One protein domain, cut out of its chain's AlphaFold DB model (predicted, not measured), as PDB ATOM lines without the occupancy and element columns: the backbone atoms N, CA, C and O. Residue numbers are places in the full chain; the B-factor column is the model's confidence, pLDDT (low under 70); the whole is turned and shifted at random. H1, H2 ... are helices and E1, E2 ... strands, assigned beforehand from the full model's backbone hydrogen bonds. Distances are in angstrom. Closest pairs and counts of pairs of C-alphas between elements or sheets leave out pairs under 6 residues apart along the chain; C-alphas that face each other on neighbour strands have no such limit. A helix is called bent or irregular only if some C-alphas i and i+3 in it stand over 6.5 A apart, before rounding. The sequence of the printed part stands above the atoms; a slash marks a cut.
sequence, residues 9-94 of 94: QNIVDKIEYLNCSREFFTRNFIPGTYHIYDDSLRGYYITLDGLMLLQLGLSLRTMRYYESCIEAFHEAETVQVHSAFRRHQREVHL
ATOM      1  N   GLN A   9     -28.273  48.744  21.168       84.06
ATOM      2  CA  GLN A   9     -26.863  48.710  21.548       84.06
ATOM      3  C   GLN A   9     -26.661  48.783  23.067       84.06
ATOM      4  O   GLN A   9     -25.926  47.978  23.618       84.06
ATOM      5  N   ASN A  10     -27.406  49.635  23.779       85.62
ATOM      6  CA  ASN A  10     -27.290  49.743  25.237       85.62
ATOM      7  C   ASN A  10     -27.702  48.451  25.959       85.62
ATOM      8  O   ASN A  10     -27.256  48.202  27.077       85.62
ATOM      9  N   ILE A  11     -28.608  47.661  25.374       85.19
ATOM     10  CA  ILE A  11     -29.007  46.366  25.935       85.19
ATOM     11  C   ILE A  11     -27.920  45.327  25.678       85.19
ATOM     12  O   ILE A  11     -27.566  44.604  26.605       85.19
ATOM     13  N   VAL A  12     -27.373  45.289  24.459       88.81
ATOM     14  CA  VAL A  12     -26.251  44.412  24.097       88.81
ATOM     15  C   VAL A  12     -25.049  44.694  24.994       88.81
ATOM     16  O   VAL A  12     -24.576  43.778  25.660       88.81
ATOM     17  N   ASP A  13     -24.647  45.959  25.120       88.56
ATOM     18  CA  ASP A  13     -23.544  46.370  25.990       88.56
ATOM     19  C   ASP A  13     -23.821  45.944  27.437       88.56
ATOM     20  O   ASP A  13     -22.983  45.335  28.098       88.56
ATOM     21  N   LYS A  14     -25.038  46.192  27.941       86.75
ATOM     22  CA  LYS A  14     -25.394  45.804  29.308       86.75
ATOM     23  C   LYS A  14     -25.282  44.295  29.529       86.75
ATOM     24  O   LYS A  14     -24.866  43.913  30.617       86.75
ATOM     25  N   ILE A  15     -25.654  43.473  28.544       89.75
ATOM     26  CA  ILE A  15     -25.506  42.012  28.595       89.75
ATOM     27  C   ILE A  15     -24.023  41.637  28.658       89.75
ATOM     28  O   ILE A  15     -23.635  40.872  29.535       89.75
ATOM     29  N   GLU A  16     -23.187  42.208  27.792       88.62
ATOM     30  CA  GLU A  16     -21.752  41.893  27.716       88.62
ATOM     31  C   GLU A  16     -20.976  42.257  28.994       88.62
ATOM     32  O   GLU A  16     -19.991  41.599  29.323       88.62
ATOM     33  N   TYR A  17     -21.454  43.247  29.754       86.69
ATOM     34  CA  TYR A  17     -20.881  43.644  31.045       86.69
ATOM     35  C   TYR A  17     -21.596  43.043  32.273       86.69
ATOM     36  O   TYR A  17     -21.341  43.474  33.402       86.69
ATOM     37  N   LEU A  18     -22.490  42.059  32.104       86.44
ATOM     38  CA  LEU A  18     -23.136  41.386  33.238       86.44
ATOM     39  C   LEU A  18     -22.113  40.631  34.097       86.44
ATOM     40  O   LEU A  18     -21.356  39.797  33.610       86.44
ATOM     41  N   ASN A  19     -22.159  40.844  35.415       86.50
ATOM     42  CA  ASN A  19     -21.355  40.081  36.373       86.50
ATOM     43  C   ASN A  19     -22.096  38.831  36.875       86.50
ATOM     44  O   ASN A  19     -22.353  38.695  38.073       86.50
ATOM     45  N   CYS A  20     -22.456  37.931  35.961       87.06
ATOM     46  CA  CYS A  20     -22.990  36.596  36.260       87.06
ATOM     47  C   CYS A  20     -21.964  35.505  35.927       87.06
ATOM     48  O   CYS A  20     -20.877  35.799  35.415       87.06
ATOM     49  N   SER A  21     -22.239  34.243  36.281       90.62
ATOM     50  CA  SER A  21     -21.326  33.158  35.907       90.62
ATOM     51  C   SER A  21     -21.311  32.982  34.403       90.62
ATOM     52  O   SER A  21     -22.280  33.281  33.705       90.62
ATOM     53  N   ARG A  22     -20.199  32.451  33.893       91.50
ATOM     54  CA  ARG A  22     -20.112  32.079  32.484       91.50
ATOM     55  C   ARG A  22     -21.183  31.050  32.124       91.50
ATOM     56  O   ARG A  22     -21.758  31.144  31.049       91.50
ATOM     57  N   GLU A  23     -21.457  30.105  33.019       92.81
ATOM     58  CA  GLU A  23     -22.471  29.072  32.821       92.81
ATOM     59  C   GLU A  23     -23.866  29.688  32.683       92.81
ATOM     60  O   GLU A  23     -24.516  29.516  31.647       92.81
ATOM     61  N   PHE A  24     -24.271  30.511  33.655       91.94
ATOM     62  CA  PHE A  24     -25.529  31.253  33.612       91.94
ATOM     63  C   PHE A  24     -25.609  32.137  32.374       91.94
ATOM     64  O   PHE A  24     -26.646  32.172  31.715       91.94
ATOM     65  N   PHE A  25     -24.519  32.822  32.021       92.69
ATOM     66  CA  PHE A  25     -24.478  33.652  30.827       92.69
ATOM     67  C   PHE A  25     -24.779  32.828  29.571       92.69
ATOM     68  O   PHE A  25     -25.697  33.153  28.826       92.69
ATOM     69  N   THR A  26     -24.057  31.725  29.364       93.25
ATOM     70  CA  THR A  26     -24.207  30.888  28.163       93.25
ATOM     71  C   THR A  26     -25.566  30.203  28.060       93.25
ATOM     72  O   THR A  26     -26.067  30.018  26.953       93.25
ATOM     73  N   ARG A  27     -26.184  29.853  29.194       94.50
ATOM     74  CA  ARG A  27     -27.519  29.246  29.234       94.50
ATOM     75  C   ARG A  27     -28.627  30.264  28.958       94.50
ATOM     76  O   ARG A  27     -29.645  29.901  28.376       94.50
ATOM     77  N   ASN A  28     -28.444  31.515  29.389       93.62
ATOM     78  CA  ASN A  28     -29.517  32.508  29.430       93.62
ATOM     79  C   ASN A  28     -29.408  33.629  28.384       93.62
ATOM     80  O   ASN A  28     -30.409  34.300  28.133       93.62
ATOM     81  N   PHE A  29     -28.242  33.811  27.753       94.56
ATOM     82  CA  PHE A  29     -27.999  34.781  26.679       94.56
ATOM     83  C   PHE A  29     -27.370  34.083  25.470       94.56
ATOM     84  O   PHE A  29     -26.155  33.904  25.379       94.56
ATOM     85  N   ILE A  30     -28.209  33.697  24.512       94.62
ATOM     86  CA  ILE A  30     -27.790  32.947  23.326       94.62
ATOM     87  C   ILE A  30     -27.523  33.944  22.196       94.62
ATOM     88  O   ILE A  30     -28.460  34.629  21.778       94.62
ATOM     89  N   PRO A  31     -26.285  34.066  21.688       92.88
ATOM     90  CA  PRO A  31     -25.970  35.036  20.648       92.88
ATOM     91  C   PRO A  31     -26.765  34.743  19.373       92.88
ATOM     92  O   PRO A  31     -26.861  33.603  18.922       92.88
ATOM     93  N   GLY A  32     -27.324  35.794  18.785       89.56
ATOM     94  CA  GLY A  32     -28.119  35.743  17.568       89.56
ATOM     95  C   GLY A  32     -27.853  36.954  16.684       89.56
ATOM     96  O   GLY A  32     -27.283  37.959  17.116       89.56
ATOM     97  N   THR A  33     -28.269  36.853  15.427       88.88
ATOM     98  CA  THR A  33     -28.247  37.978  14.488       88.88
ATOM     99  C   THR A  33     -29.664  38.203  13.993       88.88
ATOM    100  O   THR A  33     -30.340  37.253  13.601       88.88
ATOM    101  N   TYR A  34     -30.118  39.450  14.034       80.62
ATOM    102  CA  TYR A  34     -31.431  39.862  13.559       80.62
ATOM    103  C   TYR A  34     -31.256  40.785  12.363       80.62
ATOM    104  O   TYR A  34     -30.414  41.680  12.392       80.62
ATOM    105  N   HIS A  35     -32.059  40.585  11.325       82.00
ATOM    106  CA  HIS A  35     -32.089  41.481  10.176       82.00
ATOM    107  C   HIS A  35     -33.195  42.513  10.374       82.00
ATOM    108  O   HIS A  35     -34.353  42.149  10.593       82.00
ATOM    109  N   ILE A  36     -32.836  43.792  10.333       77.69
ATOM    110  CA  ILE A  36     -33.783  44.905  10.363       77.69
ATOM    111  C   ILE A  36     -33.544  45.719   9.095       77.69
ATOM    112  O   ILE A  36     -32.507  46.360   8.951       77.69
ATOM    113  N   TYR A  37     -34.515  45.683   8.180       79.31
ATOM    114  CA  TYR A  37     -34.368  46.219   6.824       79.31
ATOM    115  C   TYR A  37     -33.147  45.595   6.116       79.31
ATOM    116  O   TYR A  37     -33.122  44.374   5.970       79.31
ATOM    117  N   ASP A  38     -32.156  46.403   5.725       78.75
ATOM    118  CA  ASP A  38     -30.920  45.967   5.056       78.75
ATOM    119  C   ASP A  38     -29.743  45.722   6.020       78.75
ATOM    120  O   ASP A  38     -28.688  45.250   5.597       78.75
ATOM    121  N   ASP A  39     -29.915  45.985   7.320       77.62
ATOM    122  CA  ASP A  39     -28.851  45.840   8.311       77.62
ATOM    123  C   ASP A  39     -28.985  44.547   9.123       77.62
ATOM    124  O   ASP A  39     -30.066  44.148   9.570       77.62
ATOM    125  N   SER A  40     -27.847  43.902   9.378       81.56
ATOM    126  CA  SER A  40     -27.730  42.814  10.349       81.56
ATOM    127  C   SER A  40     -27.269  43.359  11.700       81.56
ATOM    128  O   SER A  40     -26.157  43.874  11.825       81.56
ATOM    129  N   LEU A  41     -28.094  43.197  12.730       84.50
ATOM    130  CA  LEU A  41     -27.800  43.589  14.103       84.50
ATOM    131  C   LEU A  41     -27.491  42.358  14.950       84.50
ATOM    132  O   LEU A  41     -28.254  41.391  14.993       84.50
ATOM    133  N   ARG A  42     -26.375  42.410  15.678       87.38
ATOM    134  CA  ARG A  42     -26.041  41.404  16.692       87.38
ATOM    135  C   ARG A  42     -26.940  41.580  17.908       87.38
ATOM    136  O   ARG A  42     -27.199  42.703  18.328       87.38
ATOM    137  N   GLY A  43     -27.390  40.484  18.495       90.19
ATOM    138  CA  GLY A  43     -28.201  40.495  19.704       90.19
ATOM    139  C   GLY A  43     -28.143  39.165  20.438       90.19
ATOM    140  O   GLY A  43     -27.316  38.307  20.131       90.19
ATOM    141  N   TYR A  44     -29.039  38.997  21.404       92.19
ATOM    142  CA  TYR A  44     -29.164  37.771  22.178       92.19
ATOM    143  C   TYR A  44     -30.625  37.330  22.218       92.19
ATOM    144  O   TYR A  44     -31.510  38.152  22.463       92.19
ATOM    145  N   TYR A  45     -30.867  36.035  22.041       91.88
ATOM    146  CA  TYR A  45     -32.078  35.401  22.546       91.88
ATOM    147  C   TYR A  45     -31.914  35.223  24.053       91.88
ATOM    148  O   TYR A  45     -30.871  34.762  24.521       91.88
ATOM    149  N   ILE A  46     -32.932  35.621  24.809       91.81
ATOM    150  CA  ILE A  46     -32.851  35.728  26.264       91.81
ATOM    151  C   ILE A  46     -33.908  34.815  26.878       91.81
ATOM    152  O   ILE A  46     -35.073  34.862  26.483       91.81
ATOM    153  N   THR A  47     -33.503  33.983  27.833       94.19
ATOM    154  CA  THR A  47     -34.432  33.174  28.634       94.19
ATOM    155  C   THR A  47     -35.164  34.042  29.664       94.19
ATOM    156  O   THR A  47     -34.828  35.211  29.873       94.19
ATOM    157  N   LEU A  48     -36.150  33.475  30.362       90.12
ATOM    158  CA  LEU A  48     -36.816  34.183  31.456       90.12
ATOM    159  C   LEU A  48     -35.825  34.579  32.567       90.12
ATOM    160  O   LEU A  48     -35.823  35.736  32.979       90.12
ATOM    161  N   ASP A  49     -34.932  33.672  32.972       91.00
ATOM    162  CA  ASP A  49     -33.900  33.927  33.990       91.00
ATOM    163  C   ASP A  49     -32.968  35.078  33.584       91.00
ATOM    164  O   ASP A  49     -32.681  35.980  34.378       91.00
ATOM    165  N   GLY A  50     -32.519  35.084  32.323       90.56
ATOM    166  CA  GLY A  50     -31.684  36.155  31.777       90.56
ATOM    167  C   GLY A  50     -32.408  37.502  31.766       90.56
ATOM    168  O   GLY A  50     -31.824  38.532  32.115       90.56
ATOM    169  N   LEU A  51     -33.702  37.501  31.433       88.75
ATOM    170  CA  LEU A  51     -34.536  38.699  31.458       88.75
ATOM    171  C   LEU A  51     -34.752  39.210  32.888       88.75
ATOM    172  O   LEU A  51     -34.645  40.417  33.120       88.75
ATOM    173  N   MET A  52     -35.011  38.317  33.849       86.38
ATOM    174  CA  MET A  52     -35.145  38.671  35.264       86.38
ATOM    175  C   MET A  52     -33.869  39.342  35.773       86.38
ATOM    176  O   MET A  52     -33.937  40.433  36.344       86.38
ATOM    177  N   LEU A  53     -32.701  38.762  35.481       86.81
ATOM    178  CA  LEU A  53     -31.417  39.346  35.863       86.81
ATOM    179  C   LEU A  53     -31.199  40.739  35.233       86.81
ATOM    180  O   LEU A  53     -30.753  41.669  35.911       86.81
ATOM    181  N   LEU A  54     -31.560  40.924  33.956       85.25
ATOM    182  CA  LEU A  54     -31.441  42.209  33.254       85.25
ATOM    183  C   LEU A  54     -32.366  43.302  33.805       85.25
ATOM    184  O   LEU A  54     -31.949  44.471  33.899       85.25
ATOM    185  N   GLN A  55     -33.609  42.934  34.131       80.19
ATOM    186  CA  GLN A  55     -34.656  43.840  34.601       80.19
ATOM    187  C   GLN A  55     -34.348  44.394  35.991       80.19
ATOM    188  O   GLN A  55     -34.624  45.565  36.253       80.19
ATOM    189  N   LEU A  56     -33.722  43.590  36.853       74.25
ATOM    190  CA  LEU A  56     -33.389  43.988  38.220       74.25
ATOM    191  C   LEU A  56     -32.433  45.193  38.282       74.25
ATOM    192  O   LEU A  56     -32.395  45.886  39.294       74.25
ATOM    193  N   GLY A  57     -31.691  45.498  37.207       65.62
ATOM    194  CA  GLY A  57     -30.954  46.767  37.105       65.62
ATOM    195  C   GLY A  57     -29.886  46.964  38.187       65.62
ATOM    196  O   GLY A  57     -29.617  48.096  38.576       65.62
ATOM    197  N   LEU A  58     -29.313  45.868  38.681       64.12
ATOM    198  CA  LEU A  58     -28.492  45.849  39.886       64.12
ATOM    199  C   LEU A  58     -27.028  46.194  39.622       64.12
ATOM    200  O   LEU A  58     -26.516  46.046  38.514       64.12
ATOM    201  N   SER A  59     -26.338  46.592  40.692       64.88
ATOM    202  CA  SER A  59     -24.882  46.718  40.690       64.88
ATOM    203  C   SER A  59     -24.206  45.366  40.417       64.88
ATOM    204  O   SER A  59     -24.736  44.316  40.794       64.88
ATOM    205  N   LEU A  60     -22.990  45.394  39.852       65.81
ATOM    206  CA  LEU A  60     -22.169  44.198  39.603       65.81
ATOM    207  C   LEU A  60     -22.053  43.302  40.851       65.81
ATOM    208  O   LEU A  60     -22.031  42.082  40.735       65.81
ATOM    209  N   ARG A  61     -22.012  43.891  42.055       69.00
ATOM    210  CA  ARG A  61     -21.854  43.161  43.323       69.00
ATOM    211  C   ARG A  61     -23.074  42.316  43.685       69.00
ATOM    212  O   ARG A  61     -22.927  41.247  44.263       69.00
ATOM    213  N   THR A  62     -24.270  42.790  43.354       74.00
ATOM    214  CA  THR A  62     -25.522  42.128  43.732       74.00
ATOM    215  C   THR A  62     -25.909  41.034  42.736       74.00
ATOM    216  O   THR A  62     -26.656  40.131  43.086       74.00
ATOM    217  N   MET A  63     -25.378  41.055  41.509       80.56
ATOM    218  CA  MET A  63     -25.769  40.108  40.455       80.56
ATOM    219  C   MET A  63     -25.514  38.640  40.806       80.56
ATOM    220  O   MET A  63     -26.390  37.813  40.580       80.56
ATOM    221  N   ARG A  64     -24.372  38.323  41.426       81.75
ATOM    222  CA  ARG A  64     -24.056  36.951  41.864       81.75
ATOM    223  C   ARG A  64     -24.987  36.431  42.948       81.75
ATOM    224  O   ARG A  64     -25.340  35.262  42.943       81.75
ATOM    225  N   TYR A  65     -25.417  37.310  43.846       83.38
ATOM    226  CA  TYR A  65     -26.397  36.951  44.865       83.38
ATOM    227  C   TYR A  65     -27.739  36.565  44.231       83.38
ATOM    228  O   TYR A  65     -28.323  35.552  44.598       83.38
ATOM    229  N   TYR A  66     -28.200  37.324  43.232       82.81
ATOM    230  CA  TYR A  66     -29.456  37.018  42.544       82.81
ATOM    231  C   TYR A  66     -29.380  35.783  41.653       82.81
ATOM    232  O   TYR A  66     -30.365  35.059  41.571       82.81
ATOM    233  N   GLU A  67     -28.234  35.524  41.024       86.06
ATOM    234  CA  GLU A  67     -27.973  34.253  40.343       86.06
ATOM    235  C   GLU A  67     -28.219  33.073  41.300       86.06
ATOM    236  O   GLU A  67     -29.050  32.217  41.007       86.06
ATOM    237  N   SER A  68     -27.627  33.105  42.500       87.50
ATOM    238  CA  SER A  68     -27.871  32.078  43.522       87.50
ATOM    239  C   SER A  68     -29.325  32.032  44.000       87.50
ATOM    240  O   SER A  68     -29.849  30.954  44.267       87.50
ATOM    241  N   CYS A  69     -30.013  33.175  44.103       86.19
ATOM    242  CA  CYS A  69     -31.440  33.180  44.430       86.19
ATOM    243  C   CYS A  69     -32.269  32.470  43.354       86.19
ATOM    244  O   CYS A  69     -33.139  31.677  43.700       86.19
ATOM    245  N   ILE A  70     -32.006  32.734  42.071       86.06
ATOM    246  CA  ILE A  70     -32.701  32.088  40.946       86.06
ATOM    247  C   ILE A  70     -32.481  30.571  40.990       86.06
ATOM    248  O   ILE A  70     -33.426  29.802  40.833       86.06
ATOM    249  N   GLU A  71     -31.255  30.123  41.253       88.12
ATOM    250  CA  GLU A  71     -30.943  28.699  41.416       88.12
ATOM    251  C   GLU A  71     -31.698  28.067  42.592       88.12
ATOM    252  O   GLU A  71     -32.326  27.022  42.425       88.12
ATOM    253  N   ALA A  72     -31.716  28.727  43.752       88.75
ATOM    254  CA  ALA A  72     -32.441  28.247  44.926       88.75
ATOM    255  C   ALA A  72     -33.961  28.170  44.689       88.75
ATOM    256  O   ALA A  72     -34.621  27.254  45.183       88.75
ATOM    257  N   PHE A  73     -34.527  29.102  43.914       86.56
ATOM    258  CA  PHE A  73     -35.935  29.039  43.516       86.56
ATOM    259  C   PHE A  73     -36.217  27.828  42.631       86.56
ATOM    260  O   PHE A  73     -37.175  27.106  42.902       86.56
ATOM    261  N   HIS A  74     -35.368  27.554  41.637       87.25
ATOM    262  CA  HIS A  74     -35.514  26.354  40.815       87.25
ATOM    263  C   HIS A  74     -35.430  25.079  41.655       87.25
ATOM    264  O   HIS A  74     -36.258  24.184  41.502       87.25
ATOM    265  N   GLU A  75     -34.471  24.995  42.576       87.56
ATOM    266  CA  GLU A  75     -34.363  23.852  43.480       87.56
ATOM    267  C   GLU A  75     -35.651  23.670  44.302       87.56
ATOM    268  O   GLU A  75     -36.223  22.578  44.332       87.56
ATOM    269  N   ALA A  76     -36.182  24.746  44.885       85.25
ATOM    270  CA  ALA A  76     -37.431  24.705  45.641       85.25
ATOM    271  C   ALA A  76     -38.637  24.271  44.785       85.25
ATOM    272  O   ALA A  76     -39.440  23.443  45.228       85.25
ATOM    273  N   GLU A  77     -38.750  24.769  43.550       85.12
ATOM    274  CA  GLU A  77     -39.787  24.347  42.602       85.12
ATOM    275  C   GLU A  77     -39.686  22.852  42.290       85.12
ATOM    276  O   GLU A  77     -40.697  22.145  42.331       85.12
ATOM    277  N   THR A  78     -38.476  22.329  42.054       82.81
ATOM    278  CA  THR A  78     -38.308  20.890  41.807       82.81
ATOM    279  C   THR A  78     -38.784  20.060  42.996       82.81
ATOM    280  O   THR A  78     -39.512  19.083  42.800       82.81
ATOM    281  N   VAL A  79     -38.456  20.457  44.229       81.06
ATOM    282  CA  VAL A  79     -38.901  19.758  45.444       81.06
ATOM    283  C   VAL A  79     -40.425  19.783  45.551       81.06
ATOM    284  O   VAL A  79     -41.047  18.754  45.838       81.06
ATOM    285  N   GLN A  80     -41.045  20.931  45.273       76.94
ATOM    286  CA  GLN A  80     -42.493  21.084  45.334       76.94
ATOM    287  C   GLN A  80     -43.203  20.215  44.291       76.94
ATOM    288  O   GLN A  80     -44.124  19.478  44.653       76.94
ATOM    289  N   VAL A  81     -42.744  20.216  43.039       74.00
ATOM    290  CA  VAL A  81     -43.298  19.382  41.960       74.00
ATOM    291  C   VAL A  81     -43.176  17.895  42.297       74.00
ATOM    292  O   VAL A  81     -44.158  17.158  42.197       74.00
ATOM    293  N   HIS A  82     -42.019  17.448  42.795       67.69
ATOM    294  CA  HIS A  82     -41.839  16.062  43.237       67.69
ATOM    295  C   HIS A  82     -42.768  15.701  44.404       67.69
ATOM    296  O   HIS A  82     -43.276  14.580  44.474       67.69
ATOM    297  N   SER A  83     -42.999  16.635  45.330       72.81
ATOM    298  CA  SER A  83     -43.907  16.427  46.460       72.81
ATOM    299  C   SER A  83     -45.369  16.317  46.010       72.81
ATOM    300  O   SER A  83     -46.089  15.433  46.479       72.81
ATOM    301  N   ALA A  84     -45.786  17.157  45.056       71.19
ATOM    302  CA  ALA A  84     -47.124  17.163  44.481       71.19
ATOM    303  C   ALA A  84     -47.379  15.885  43.672       71.19
ATOM    304  O   ALA A  84     -48.399  15.227  43.867       71.19
ATOM    305  N   PHE A  85     -46.407  15.462  42.859       71.00
ATOM    306  CA  PHE A  85     -46.474  14.213  42.101       71.00
ATOM    307  C   PHE A  85     -46.619  12.983  43.013       71.00
ATOM    308  O   PHE A  85     -47.483  12.136  42.788       71.00
ATOM    309  N   ARG A  86     -45.844  12.907  44.107       65.44
ATOM    310  CA  ARG A  86     -45.960  11.809  45.090       65.44
ATOM    311  C   ARG A  86     -47.278  11.804  45.865       65.44
ATOM    312  O   ARG A  86     -47.676  10.748  46.358       65.44
ATOM    313  N   ARG A  87     -47.915  12.961  46.066       67.94
ATOM    314  CA  ARG A  87     -49.260  13.030  46.662       67.94
ATOM    315  C   ARG A  87     -50.300  12.514  45.677       67.94
ATOM    316  O   ARG A  87     -51.055  11.621  46.035       67.94
ATOM    317  N   HIS A  88     -50.237  12.972  44.430       67.25
ATOM    318  CA  HIS A  88     -51.153  12.533  43.385       67.25
ATOM    319  C   HIS A  88     -51.092  11.012  43.157       67.25
ATOM    320  O   HIS A  88     -52.123  10.355  43.132       67.25
ATOM    321  N   GLN A  89     -49.898  10.410  43.109       65.38
ATOM    322  CA  GLN A  89     -49.779   8.949  42.987       65.38
ATOM    323  C   GLN A  89     -50.390   8.170  44.161       65.38
ATOM    324  O   GLN A  89     -50.887   7.065  43.953       65.38
ATOM    325  N   ARG A  90     -50.360   8.722  45.381       61.69
ATOM    326  CA  ARG A  90     -50.977   8.092  46.557       61.69
ATOM    327  C   ARG A  90     -52.499   8.177  46.535       61.69
ATOM    328  O   ARG A  90     -53.141   7.233  46.966       61.69
ATOM    329  N   GLU A  91     -53.055   9.271  46.028       64.75
ATOM    330  CA  GLU A  91     -54.507   9.456  45.899       64.75
ATOM    331  C   GLU A  91     -55.113   8.621  44.762       64.75
ATOM    332  O   GLU A  91     -56.267   8.236  44.854       64.75
ATOM    333  N   VAL A  92     -54.343   8.308  43.714       65.00
ATOM    334  CA  VAL A  92     -54.807   7.500  42.566       65.00
ATOM    335  C   VAL A  92     -54.725   5.982  42.834       65.00
ATOM    336  O   VAL A  92     -55.325   5.197  42.108       65.00
ATOM    337  N   HIS A  93     -53.977   5.551  43.859       57.25
ATOM    338  CA  HIS A  93     -53.859   4.142  44.284       57.25
ATOM    339  C   HIS A  93     -54.725   3.782  45.510       57.25
ATOM    340  O   HIS A  93     -54.574   2.686  46.057       57.25
ATOM    341  N   LEU A  94     -55.603   4.691  45.942       51.75
ATOM    342  CA  LEU A  94     -56.653   4.480  46.946       51.75
ATOM    343  C   LEU A  94     -58.016   4.394  46.251       51.75
ATOM    344  O   LEU A  94     -58.854   3.610  46.745       51.75
TER     345      LEU A  94
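Overview. This is residues 9 to 94 of the 94 residues of an uncharacterized protein of Escherichia coli (UniProt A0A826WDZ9). What shape is this? A small body of three short helices, H1, H2 and H3, and the base of the hairpin E1 and E2 sends out one long arm, residues 72 to 94, most of it helix H4. The hairpin's tip, residues 35 to 40, sticks out too. What makes it up? The printed part has 86 residues with four named helices and two named strands, in the order H1, H2, E1, E2, H3, H4; the sheet, E1 - E2, is antiparallel and the class is mixed, helices and strands. How spread is it? It is only just extended, close to loose, with a radius of gyration of the C-alphas of 18.4 A, and flat, spanning 64 by 35 by 19 A.

Along the chain. Where do the first elements lie? H1, residues 9 to 16, begins at C-alpha 9 (-26.863, 48.710, 21.548), and H2 is residues 22 to 28. E1, residues 29 to 36, is 20.1 A long and E2, residues 39 to 46, 21.0 A. What follows? H3 is residues 48 to 55; H4, residues 60 to 92, is 49.2 A long and ends at C-alpha 92 (-54.807, 7.500, 42.566).

Arrangement. What is near H1? The closest C-alphas of H1 and E2, Val 12 and Gly 43, are 6.2 A apart. How do E1 and E2 pair? In this hairpin N 30 and O 45 are 2.9 A apart, within hydrogen-bond range. What does H3 touch? It touches H2, about perpendicular at 74 degrees, C-alphas of Asn 28 and Gly 50 being closest at 4.8 A. It touches residues 63 to 70 of H4 in a helical hairpin, opposite ways at a shallow tilt of 33 degrees, only just short of steep; the C-alphas of Asp 49 and Ile 70 are closest, 7.3 A. Are the helix backbones even? Every O i to N i+4 pair is within hydrogen-bond range in H1, H2 and H3, and 26 of 29 in H4, which is only just irregular: C-alphas 61 and 64 are 6.7 A apart.

Size, cuts and confidence. How large is it? The two C-alphas farthest apart, of Asp 38 and Leu 94, are 64.3 A apart. Is it cut? The printed part has no cut, and its five links are tight. Where is confidence low? The pLDDT is under 70 at residues 57 to 61, 82 and 86 to 94.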